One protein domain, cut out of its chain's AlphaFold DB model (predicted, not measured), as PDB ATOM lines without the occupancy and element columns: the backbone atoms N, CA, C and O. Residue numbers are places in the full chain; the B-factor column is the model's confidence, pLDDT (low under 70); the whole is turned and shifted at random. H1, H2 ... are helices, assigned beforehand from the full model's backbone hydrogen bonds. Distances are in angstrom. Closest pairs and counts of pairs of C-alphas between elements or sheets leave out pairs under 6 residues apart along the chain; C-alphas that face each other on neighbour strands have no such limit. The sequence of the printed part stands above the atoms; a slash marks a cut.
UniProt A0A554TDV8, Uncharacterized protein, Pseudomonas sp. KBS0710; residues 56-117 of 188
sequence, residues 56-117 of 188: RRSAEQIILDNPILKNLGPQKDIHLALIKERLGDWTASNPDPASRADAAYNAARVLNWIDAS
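AT A GLANCE: This is residues 56 to 117 of the 188 residues of an uncharacterized protein of Pseudomonas sp. KBS0710 (UniProt A0A554TDV8). One long helix, H4, makes the core and runs along the longest axis, with three short helices packed on it: H1 side by side with it, H2 crossing it, and H3 standing nearly square to it, with its last residue, Leu 87, close to H4. The link from H2 to H3 arches from one short helix to the other. The printed part has 62 residues with four named helices, in the order H1, H2, H3, H4, and no named strand; the class is all helix. It is compact, with a radius of gyration of the C-alphas of 10.7 A, and spans 33 by 30 by 17 A.

HOW THE PARTS SIT: Start at H1, residues 59 to 65, and look from there to H4, residues 97 to 115: the two touch, the same way at a shallow tilt of 30 degrees, and their closest C-alphas, those of Ala 59 and Ala 101, are 4.0 A apart. Go on to H2, residues 67 to 72, and you find that it and H1 touch only at the corner, and only just, with 3 pairs of C-alphas within 8 A; the closest are those of Ile 63 and Lys 70, at 5.1 A. H2 touches residues 107 to 111 of H4, with the C-alphas of Leu 69 and Ala 108 closest at 6.2 A; their lines are only just about perpendicular, at 72 degrees. Next comes H3, residues 80 to 87, which touches residues 103 to 107 of H4 about perpendicular, at 89 degrees, with the C-alphas of Leu 87 and Ala 103 closest at 5.5 A. H3 is apart from both H1 and H2, and H4 is the hub, touching the three others. In H1, H2, H3 and H4, every O i to N i+4 pair is within hydrogen-bond range.

IN THESE COORDINATES: Find C-alpha 59 at (141.387, 286.591, 168.166), where H1 begins; it runs to residue 65. After residue 66, H2 runs from Pro 67 to Leu 72. H3 runs from Leu 80 to Leu 87, 10.2 A from first to last C-alpha. Find C-alpha 97 at (141.088, 281.172, 173.051); from there H4 runs 26.5 A to C-alpha 115 at (131.046, 299.910, 157.191).

THE WHOLE: Look for the two C-alphas farthest apart at Pro 95 and Ser 117, 33.5 A from each other. The printed part runs from 56 to 117 with no cut. The link from H1 to H2 is tight, those from H2 to H3 and from H3 to H4 are short, and there is no long link. The mean pLDDT of the printed part is 89.8; look at residues 73 to 78, between H2 and H3, for the six residues under 70.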
ATOM      1  N   ARG A  56     141.617 279.289 161.184       94.25
ATOM      2  CA  ARG A  56     142.466 279.011 162.351       94.25
ATOM      3  C   ARG A  56     143.036 280.268 163.008       94.25
ATOM      4  O   ARG A  56     143.836 280.127 163.933       94.25
ATOM      5  N   ARG A  57     142.650 281.469 162.565       95.94
ATOM      6  CA  ARG A  57     143.216 282.726 163.073       95.94
ATOM      7  C   ARG A  57     142.874 282.958 164.540       95.94
ATOM      8  O   ARG A  57     141.721 282.813 164.927       95.94
ATOM      9  N   SER A  58     143.835 283.352 165.371       95.69
ATOM     10  CA  SER A  58     143.535 283.755 166.752       95.69
ATOM     11  C   SER A  58     142.672 285.023 166.795       95.69
ATOM     12  O   SER A  58     142.558 285.747 165.804       95.69
ATOM     13  N   ALA A  59     142.101 285.332 167.963       95.25
ATOM     14  CA  ALA A  59     141.387 286.591 168.166       95.25
ATOM     15  C   ALA A  59     142.267 287.802 167.822       95.25
ATOM     16  O   ALA A  59     141.817 288.715 167.145       95.25
ATOM     17  N   GLU A  60     143.541 287.792 168.223       94.44
ATOM     18  CA  GLU A  60     144.500 288.861 167.929       94.44
ATOM     19  C   GLU A  60     144.738 289.027 166.429       94.44
ATOM     20  O   GLU A  60     144.814 290.154 165.953       94.44
ATOM     21  N   GLN A  61     144.830 287.926 165.682       95.31
ATOM     22  CA  GLN A  61     144.981 287.976 164.227       95.31
ATOM     23  C   GLN A  61     143.736 288.582 163.569       95.31
ATOM     24  O   GLN A  61     143.865 289.506 162.775       95.31
ATOM     25  N   ILE A  62     142.537 288.151 163.972       94.75
ATOM     26  CA  ILE A  62     141.274 288.707 163.459       94.75
ATOM     27  C   ILE A  62     141.147 290.200 163.796       94.75
ATOM     28  O   ILE A  62     140.754 290.998 162.947       94.75
ATOM     29  N   ILE A  63     141.507 290.596 165.022       92.62
ATOM     30  CA  ILE A  63     141.515 292.001 165.450       92.62
ATOM     31  C   ILE A  63     142.491 292.810 164.591       92.62
ATOM     32  O   ILE A  63     142.138 293.890 164.141       92.62
ATOM     33  N   LEU A  64     143.701 292.309 164.329       91.62
ATOM     34  CA  LEU A  64     144.684 293.004 163.494       91.62
ATOM     35  C   LEU A  64     144.246 293.121 162.025       91.62
ATOM     36  O   LEU A  64     144.536 294.141 161.398       91.62
ATOM     37  N   ASP A  65     143.536 292.117 161.508       93.38
ATOM     38  CA  ASP A  65     143.011 292.077 160.137       93.38
ATOM     39  C   ASP A  65     141.784 292.991 159.928       93.38
ATOM     40  O   ASP A  65     141.425 293.312 158.786       93.38
ATOM     41  N   ASN A  66     141.122 293.415 161.012       92.94
ATOM     42  CA  ASN A  66     139.977 294.320 160.977       92.94
ATOM     43  C   ASN A  66     140.332 295.682 161.612       92.94
ATOM     44  O   ASN A  66     140.336 295.803 162.838       92.94
ATOM     45  N   PRO A  67     140.591 296.735 160.811       90.88
ATOM     46  CA  PRO A  67     141.005 298.038 161.337       90.88
ATOM     47  C   PRO A  67     139.967 298.675 162.270       90.88
ATOM     48  O   PRO A  67     140.362 299.322 163.238       90.88
ATOM     49  N   ILE A  68     138.669 298.446 162.044       92.31
ATOM     50  CA  ILE A  68     137.601 298.960 162.911       92.31
ATOM     51  C   ILE A  68     137.719 298.305 164.287       92.31
ATOM     52  O   ILE A  68     137.872 298.989 165.295       92.31
ATOM     53  N   LEU A  69     137.744 296.969 164.331       91.75
ATOM     54  CA  LEU A  69     137.834 296.213 165.583       91.75
ATOM     55  C   LEU A  69     139.146 296.483 166.334       91.75
ATOM     56  O   LEU A  69     139.153 296.588 167.561       91.75
ATOM     57  N   LYS A  70     140.254 296.633 165.602       89.12
ATOM     58  CA  LYS A  70     141.552 297.032 166.158       89.12
ATOM     59  C   LYS A  70     141.473 298.365 166.891       89.12
ATOM     60  O   LYS A  70     142.035 298.489 167.979       89.12
ATOM     61  N   ASN A  71     140.808 299.342 166.278       84.38
ATOM     62  CA  ASN A  71     140.726 300.704 166.789       84.38
ATOM     63  C   ASN A  71     139.655 300.858 167.878       84.38
ATOM     64  O   ASN A  71     139.812 301.724 168.732       84.38
ATOM     65  N   LEU A  72     138.643 299.983 167.913       77.94
ATOM     66  CA  LEU A  72     137.775 299.817 169.084       77.94
ATOM     67  C   LEU A  72     138.587 299.288 170.280       77.94
ATOM     68  O   LEU A  72     138.523 299.824 171.386       77.94
ATOM     69  N   GLY A  73     139.410 298.257 170.046       59.78
ATOM     70  CA  GLY A  73     140.265 297.647 171.063       59.78
ATOM     71  C   GLY A  73     139.494 297.186 172.316       59.78
ATOM     72  O   GLY A  73     138.270 297.115 172.330       59.78
ATOM     73  N   PRO A  74     140.190 296.850 173.415       56.78
ATOM     74  CA  PRO A  74     139.565 296.656 174.727       56.78
ATOM     75  C   PRO A  74     139.228 297.992 175.424       56.78
ATOM     76  O   PRO A  74     139.086 298.026 176.649       56.78
ATOM     77  N   GLN A  75     139.201 299.114 174.698       49.38
ATOM     78  CA  GLN A  75     139.148 300.432 175.318       49.38
ATOM     79  C   GLN A  75     137.741 300.747 175.815       49.38
ATOM     80  O   GLN A  75     136.807 300.833 175.035       49.38
ATOM     81  N   LYS A  76     137.652 300.897 177.144       48.94
ATOM     82  CA  LYS A  76     136.763 301.759 177.946       48.94
ATOM     83  C   LYS A  76     135.527 302.324 177.239       48.94
ATOM     84  O   LYS A  76     135.303 303.529 177.255       48.94
ATOM     85  N   ASP A  77     134.699 301.449 176.707       61.19
ATOM     86  CA  ASP A  77     133.338 301.804 176.370       61.19
ATOM     87  C   ASP A  77     132.466 301.563 177.607       61.19
ATOM     88  O   ASP A  77     132.568 300.513 178.255       61.19
ATOM     89  N   ILE A  78     131.606 302.526 177.942       64.75
ATOM     90  CA  ILE A  78     130.544 302.331 178.939       64.75
ATOM     91  C   ILE A  78     129.636 301.157 178.540       64.75
ATOM     92  O   ILE A  78     129.052 300.503 179.405       64.75
ATOM     93  N   HIS A  79     129.594 300.832 177.248       79.31
ATOM     94  CA  HIS A  79     128.815 299.744 176.689       79.31
ATOM     95  C   HIS A  79     129.582 298.428 176.539       79.31
ATOM     96  O   HIS A  79     128.986 297.449 176.098       79.31
ATOM     97  N   LEU A  80     130.856 298.319 176.946       84.12
ATOM     98  CA  LEU A  80     131.658 297.106 176.709       84.12
ATOM     99  C   LEU A  80     130.974 295.820 177.204       84.12
ATOM    100  O   LEU A  80     131.048 294.789 176.539       84.12
ATOM    101  N   ALA A  81     130.291 295.870 178.351       88.19
ATOM    102  CA  ALA A  81     129.535 294.728 178.865       88.19
ATOM    103  C   ALA A  81     128.405 294.303 177.911       88.19
ATOM    104  O   ALA A  81     128.252 293.116 177.631       88.19
ATOM    105  N   LEU A  82     127.667 295.273 177.371       90.25
ATOM    106  CA  LEU A  82     126.586 295.042 176.419       90.25
ATOM    107  C   LEU A  82     127.131 294.533 175.081       90.25
ATOM    108  O   LEU A  82     126.611 293.565 174.533       90.25
ATOM    109  N   ILE A  83     128.239 295.097 174.594       91.25
ATOM    110  CA  ILE A  83     128.884 294.608 173.372       91.25
ATOM    111  C   ILE A  83     129.319 293.145 173.550       91.25
ATOM    112  O   ILE A  83     129.062 292.316 172.676       91.25
ATOM    113  N   LYS A  84     129.914 292.796 174.699       91.31
ATOM    114  CA  LYS A  84     130.295 291.412 175.026       91.31
ATOM    115  C   LYS A  84     129.093 290.478 175.139       91.31
ATOM    116  O   LYS A  84     129.187 289.330 174.720       91.31
ATOM    117  N   GLU A  85     127.962 290.950 175.658       92.44
ATOM    118  CA  GLU A  85     126.713 290.180 175.688       92.44
ATOM    119  C   GLU A  85     126.216 289.856 174.270       92.44
ATOM    120  O   GLU A  85     125.709 288.764 174.018       92.44
ATOM    121  N   ARG A  86     126.369 290.790 173.324       93.12
ATOM    122  CA  ARG A  86     125.903 290.625 171.938       93.12
ATOM    123  C   ARG A  86     126.862 289.802 171.083       93.12
ATOM    124  O   ARG A  86     126.416 288.954 170.314       93.12
ATOM    125  N   LEU A  87     128.160 290.077 171.188       93.62
ATOM    126  CA  LEU A  87     129.178 289.553 170.275       93.62
ATOM    127  C   LEU A  87     129.996 288.401 170.869       93.62
ATOM    128  O   LEU A  87     130.615 287.656 170.110       93.62
ATOM    129  N   GLY A  88     129.975 288.235 172.192       93.88
ATOM    130  CA  GLY A  88     130.929 287.428 172.949       93.88
ATOM    131  C   GLY A  88     132.122 288.259 173.434       93.88
ATOM    132  O   GLY A  88     132.338 289.385 172.994       93.88
ATOM    133  N   ASP A  89     132.921 287.704 174.348       93.19
ATOM    134  CA  ASP A  89     134.117 288.375 174.866       93.19
ATOM    135  C   ASP A  89     135.368 288.000 174.056       93.19
ATOM    136  O   ASP A  89     135.925 286.913 174.224       93.19
ATOM    137  N   TRP A  90     135.820 288.904 173.181       92.44
ATOM    138  CA  TRP A  90     137.049 288.739 172.390       92.44
ATOM    139  C   TRP A  90     138.317 289.229 173.114       92.44
ATOM    140  O   TRP A  90     139.438 289.032 172.622       92.44
ATOM    141  N   THR A  91     138.184 289.867 174.284       90.25
ATOM    142  CA  THR A  91     139.325 290.448 175.003       90.25
ATOM    143  C   THR A  91     140.132 289.373 175.725       90.25
ATOM    144  O   THR A  91     139.676 288.252 175.932       90.25
ATOM    145  N   ALA A  92     141.344 289.722 176.157       90.06
ATOM    146  CA  ALA A  92     142.204 288.830 176.939       90.06
ATOM    147  C   ALA A  92     141.612 288.424 178.309       90.06
ATOM    148  O   ALA A  92     142.191 287.591 178.997       90.06
ATOM    149  N   SER A  93     140.479 289.010 178.715       90.25
ATOM    150  CA  SER A  93     139.756 288.634 179.936       90.25
ATOM    151  C   SER A  93     139.045 287.285 179.808       90.25
ATOM    152  O   SER A  93     138.800 286.639 180.823       90.25
ATOM    153  N   ASN A  94     138.728 286.851 178.587       93.94
ATOM    154  CA  ASN A  94     138.165 285.532 178.332       93.94
ATOM    155  C   ASN A  94     139.303 284.491 178.240       93.94
ATOM    156  O   ASN A  94     140.149 284.582 177.354       93.94
ATOM    157  N   PRO A  95     139.378 283.493 179.135       96.19
ATOM    158  CA  PRO A  95     140.479 282.532 179.124       96.19
ATOM    159  C   PRO A  95     140.376 281.494 177.996       96.19
ATOM    160  O   PRO A  95     141.353 280.794 177.741       96.19
ATOM    161  N   ASP A  96     139.223 281.368 177.329       97.75
ATOM    162  CA  ASP A  96     139.025 280.420 176.232       97.75
ATOM    163  C   ASP A  96     139.454 281.044 174.886       97.75
ATOM    164  O   ASP A  96     138.758 281.914 174.347       97.75
ATOM    165  N   PRO A  97     140.581 280.601 174.294       96.44
ATOM    166  CA  PRO A  97     141.088 281.172 173.051       96.44
ATOM    167  C   PRO A  97     140.180 280.907 171.843       96.44
ATOM    168  O   PRO A  97     140.173 281.715 170.912       96.44
ATOM    169  N   ALA A  98     139.423 279.805 171.831       96.56
ATOM    170  CA  ALA A  98     138.508 279.496 170.735       96.56
ATOM    171  C   ALA A  98     137.281 280.410 170.796       96.56
ATOM    172  O   ALA A  98     136.960 281.070 169.810       96.56
ATOM    173  N   SER A  99     136.677 280.529 171.982       96.56
ATOM    174  CA  SER A  99     135.569 281.457 172.241       96.56
ATOM    175  C   SER A  99     135.945 282.906 171.913       96.56
ATOM    176  O   SER A  99     135.185 283.618 171.257       96.56
ATOM    177  N   ARG A 100     137.164 283.335 172.270       96.31
ATOM    178  CA  ARG A 100     137.679 284.661 171.896       96.31
ATOM    179  C   ARG A 100     137.767 284.872 170.391       96.31
ATOM    180  O   ARG A 100     137.430 285.952 169.910       96.31
ATOM    181  N   ALA A 101     138.267 283.880 169.656       96.44
ATOM    182  CA  ALA A 101     138.402 283.980 168.208       96.44
ATOM    183  C   ALA A 101     137.030 284.026 167.520       96.44
ATOM    184  O   ALA A 101     136.840 284.820 166.602       96.44
ATOM    185  N   ASP A 102     136.062 283.244 168.005       96.88
ATOM    186  CA  ASP A 102     134.676 283.295 167.531       96.88
ATOM    187  C   ASP A 102     134.032 284.662 167.801       96.88
ATOM    188  O   ASP A 102     133.418 285.243 166.904       96.88
ATOM    189  N   ALA A 103     134.235 285.224 168.997       95.75
ATOM    190  CA  ALA A 103     133.751 286.557 169.342       95.75
ATOM    191  C   ALA A 103     134.389 287.654 168.469       95.75
ATOM    192  O   ALA A 103     133.687 288.535 167.971       95.75
ATOM    193  N   ALA A 104     135.703 287.582 168.222       95.31
ATOM    194  CA  ALA A 104     136.403 288.520 167.343       95.31
ATOM    195  C   ALA A 104     135.891 288.431 165.897       95.31
ATOM    196  O   ALA A 104     135.664 289.458 165.261       95.31
ATOM    197  N   TYR A 105     135.665 287.215 165.390       96.38
ATOM    198  CA  TYR A 105     135.095 286.982 164.062       96.38
ATOM    199  C   TYR A 105     133.687 287.573 163.942       96.38
ATOM    200  O   TYR A 105     133.379 288.281 162.980       96.38
ATOM    201  N   ASN A 106     132.833 287.320 164.934       96.06
ATOM    202  CA  ASN A 106     131.474 287.842 164.978       96.06
ATOM    203  C   ASN A 106     131.457 289.380 165.024       96.06
ATOM    204  O   ASN A 106     130.748 290.014 164.241       96.06
ATOM    205  N   ALA A 107     132.303 289.983 165.865       94.88
ATOM    206  CA  ALA A 107     132.457 291.433 165.930       94.88
ATOM    207  C   ALA A 107     132.939 292.021 164.601       94.88
ATOM    208  O   ALA A 107     132.323 292.946 164.072       94.88
ATOM    209  N   ALA A 108     133.977 291.433 164.004       95.31
ATOM    210  CA  ALA A 108     134.478 291.847 162.703       95.31
ATOM    211  C   ALA A 108     133.389 291.777 161.621       95.31
ATOM    212  O   ALA A 108     133.292 292.681 160.793       95.31
ATOM    213  N   ARG A 109     132.534 290.748 161.652       96.56
ATOM    214  CA  ARG A 109     131.429 290.587 160.701       96.56
ATOM    215  C   ARG A 109     130.378 291.688 160.827       96.56
ATOM    216  O   ARG A 109     129.939 292.214 159.808       96.56
ATOM    217  N   VAL A 110     129.981 292.045 162.049       96.94
ATOM    218  CA  VAL A 110     129.025 293.141 162.285       96.94
ATOM    219  C   VAL A 110     129.617 294.485 161.861       96.94
ATOM    220  O   VAL A 110     128.968 295.235 161.138       96.94
ATOM    221  N   LEU A 111     130.866 294.762 162.233       96.06
ATOM    222  CA  LEU A 111     131.532 296.022 161.895       96.06
ATOM    223  C   LEU A 111     131.720 296.184 160.384       96.06
ATOM    224  O   LEU A 111     131.395 297.235 159.844       96.06
ATOM    225  N   ASN A 112     132.150 295.127 159.685       96.81
ATOM    226  CA  ASN A 112     132.248 295.144 158.223       96.81
ATOM    227  C   ASN A 112     130.872 295.325 157.562       96.81
ATOM    228  O   ASN A 112     130.775 295.997 156.544       96.81
ATOM    229  N   TRP A 113     129.804 294.736 158.117       97.62
ATOM    230  CA  TRP A 113     128.447 294.921 157.592       97.62
ATOM    231  C   TRP A 113     127.991 296.382 157.673       97.62
ATOM    232  O   TRP A 113     127.374 296.882 156.735       97.62
ATOM    233  N   ILE A 114     128.309 297.054 158.782       97.25
ATOM    234  CA  ILE A 114     127.962 298.458 159.025       97.25
ATOM    235  C   ILE A 114     128.825 299.402 158.171       97.25
ATOM    236  O   ILE A 114     128.290 300.308 157.535       97.25
ATOM    237  N   ASP A 115     130.135 299.167 158.081       96.81
ATOM    238  CA  ASP A 115     131.046 299.910 157.191       96.81
ATOM    239  C   ASP A 115     130.651 299.734 155.707       96.81
ATOM    240  O   ASP A 115     130.651 300.670 154.907       96.81
ATOM    241  N   ALA A 116     130.162 298.557 155.330       96.56
ATOM    242  CA  ALA A 116     129.634 298.300 153.992       96.56
ATOM    243  C   ALA A 116     128.209 298.830 153.744       96.56
ATOM    244  O   ALA A 116     127.586 298.469 152.736       96.56
ATOM    245  N   SER A 117     127.658 299.629 154.661       97.38
ATOM    246  CA  SER A 117     126.331 300.215 154.492       97.38
ATOM    247  C   SER A 117     126.236 301.058 153.219       97.38
ATOM    248  O   SER A 117     127.214 301.642 152.745       97.38
TER     249      SER A 117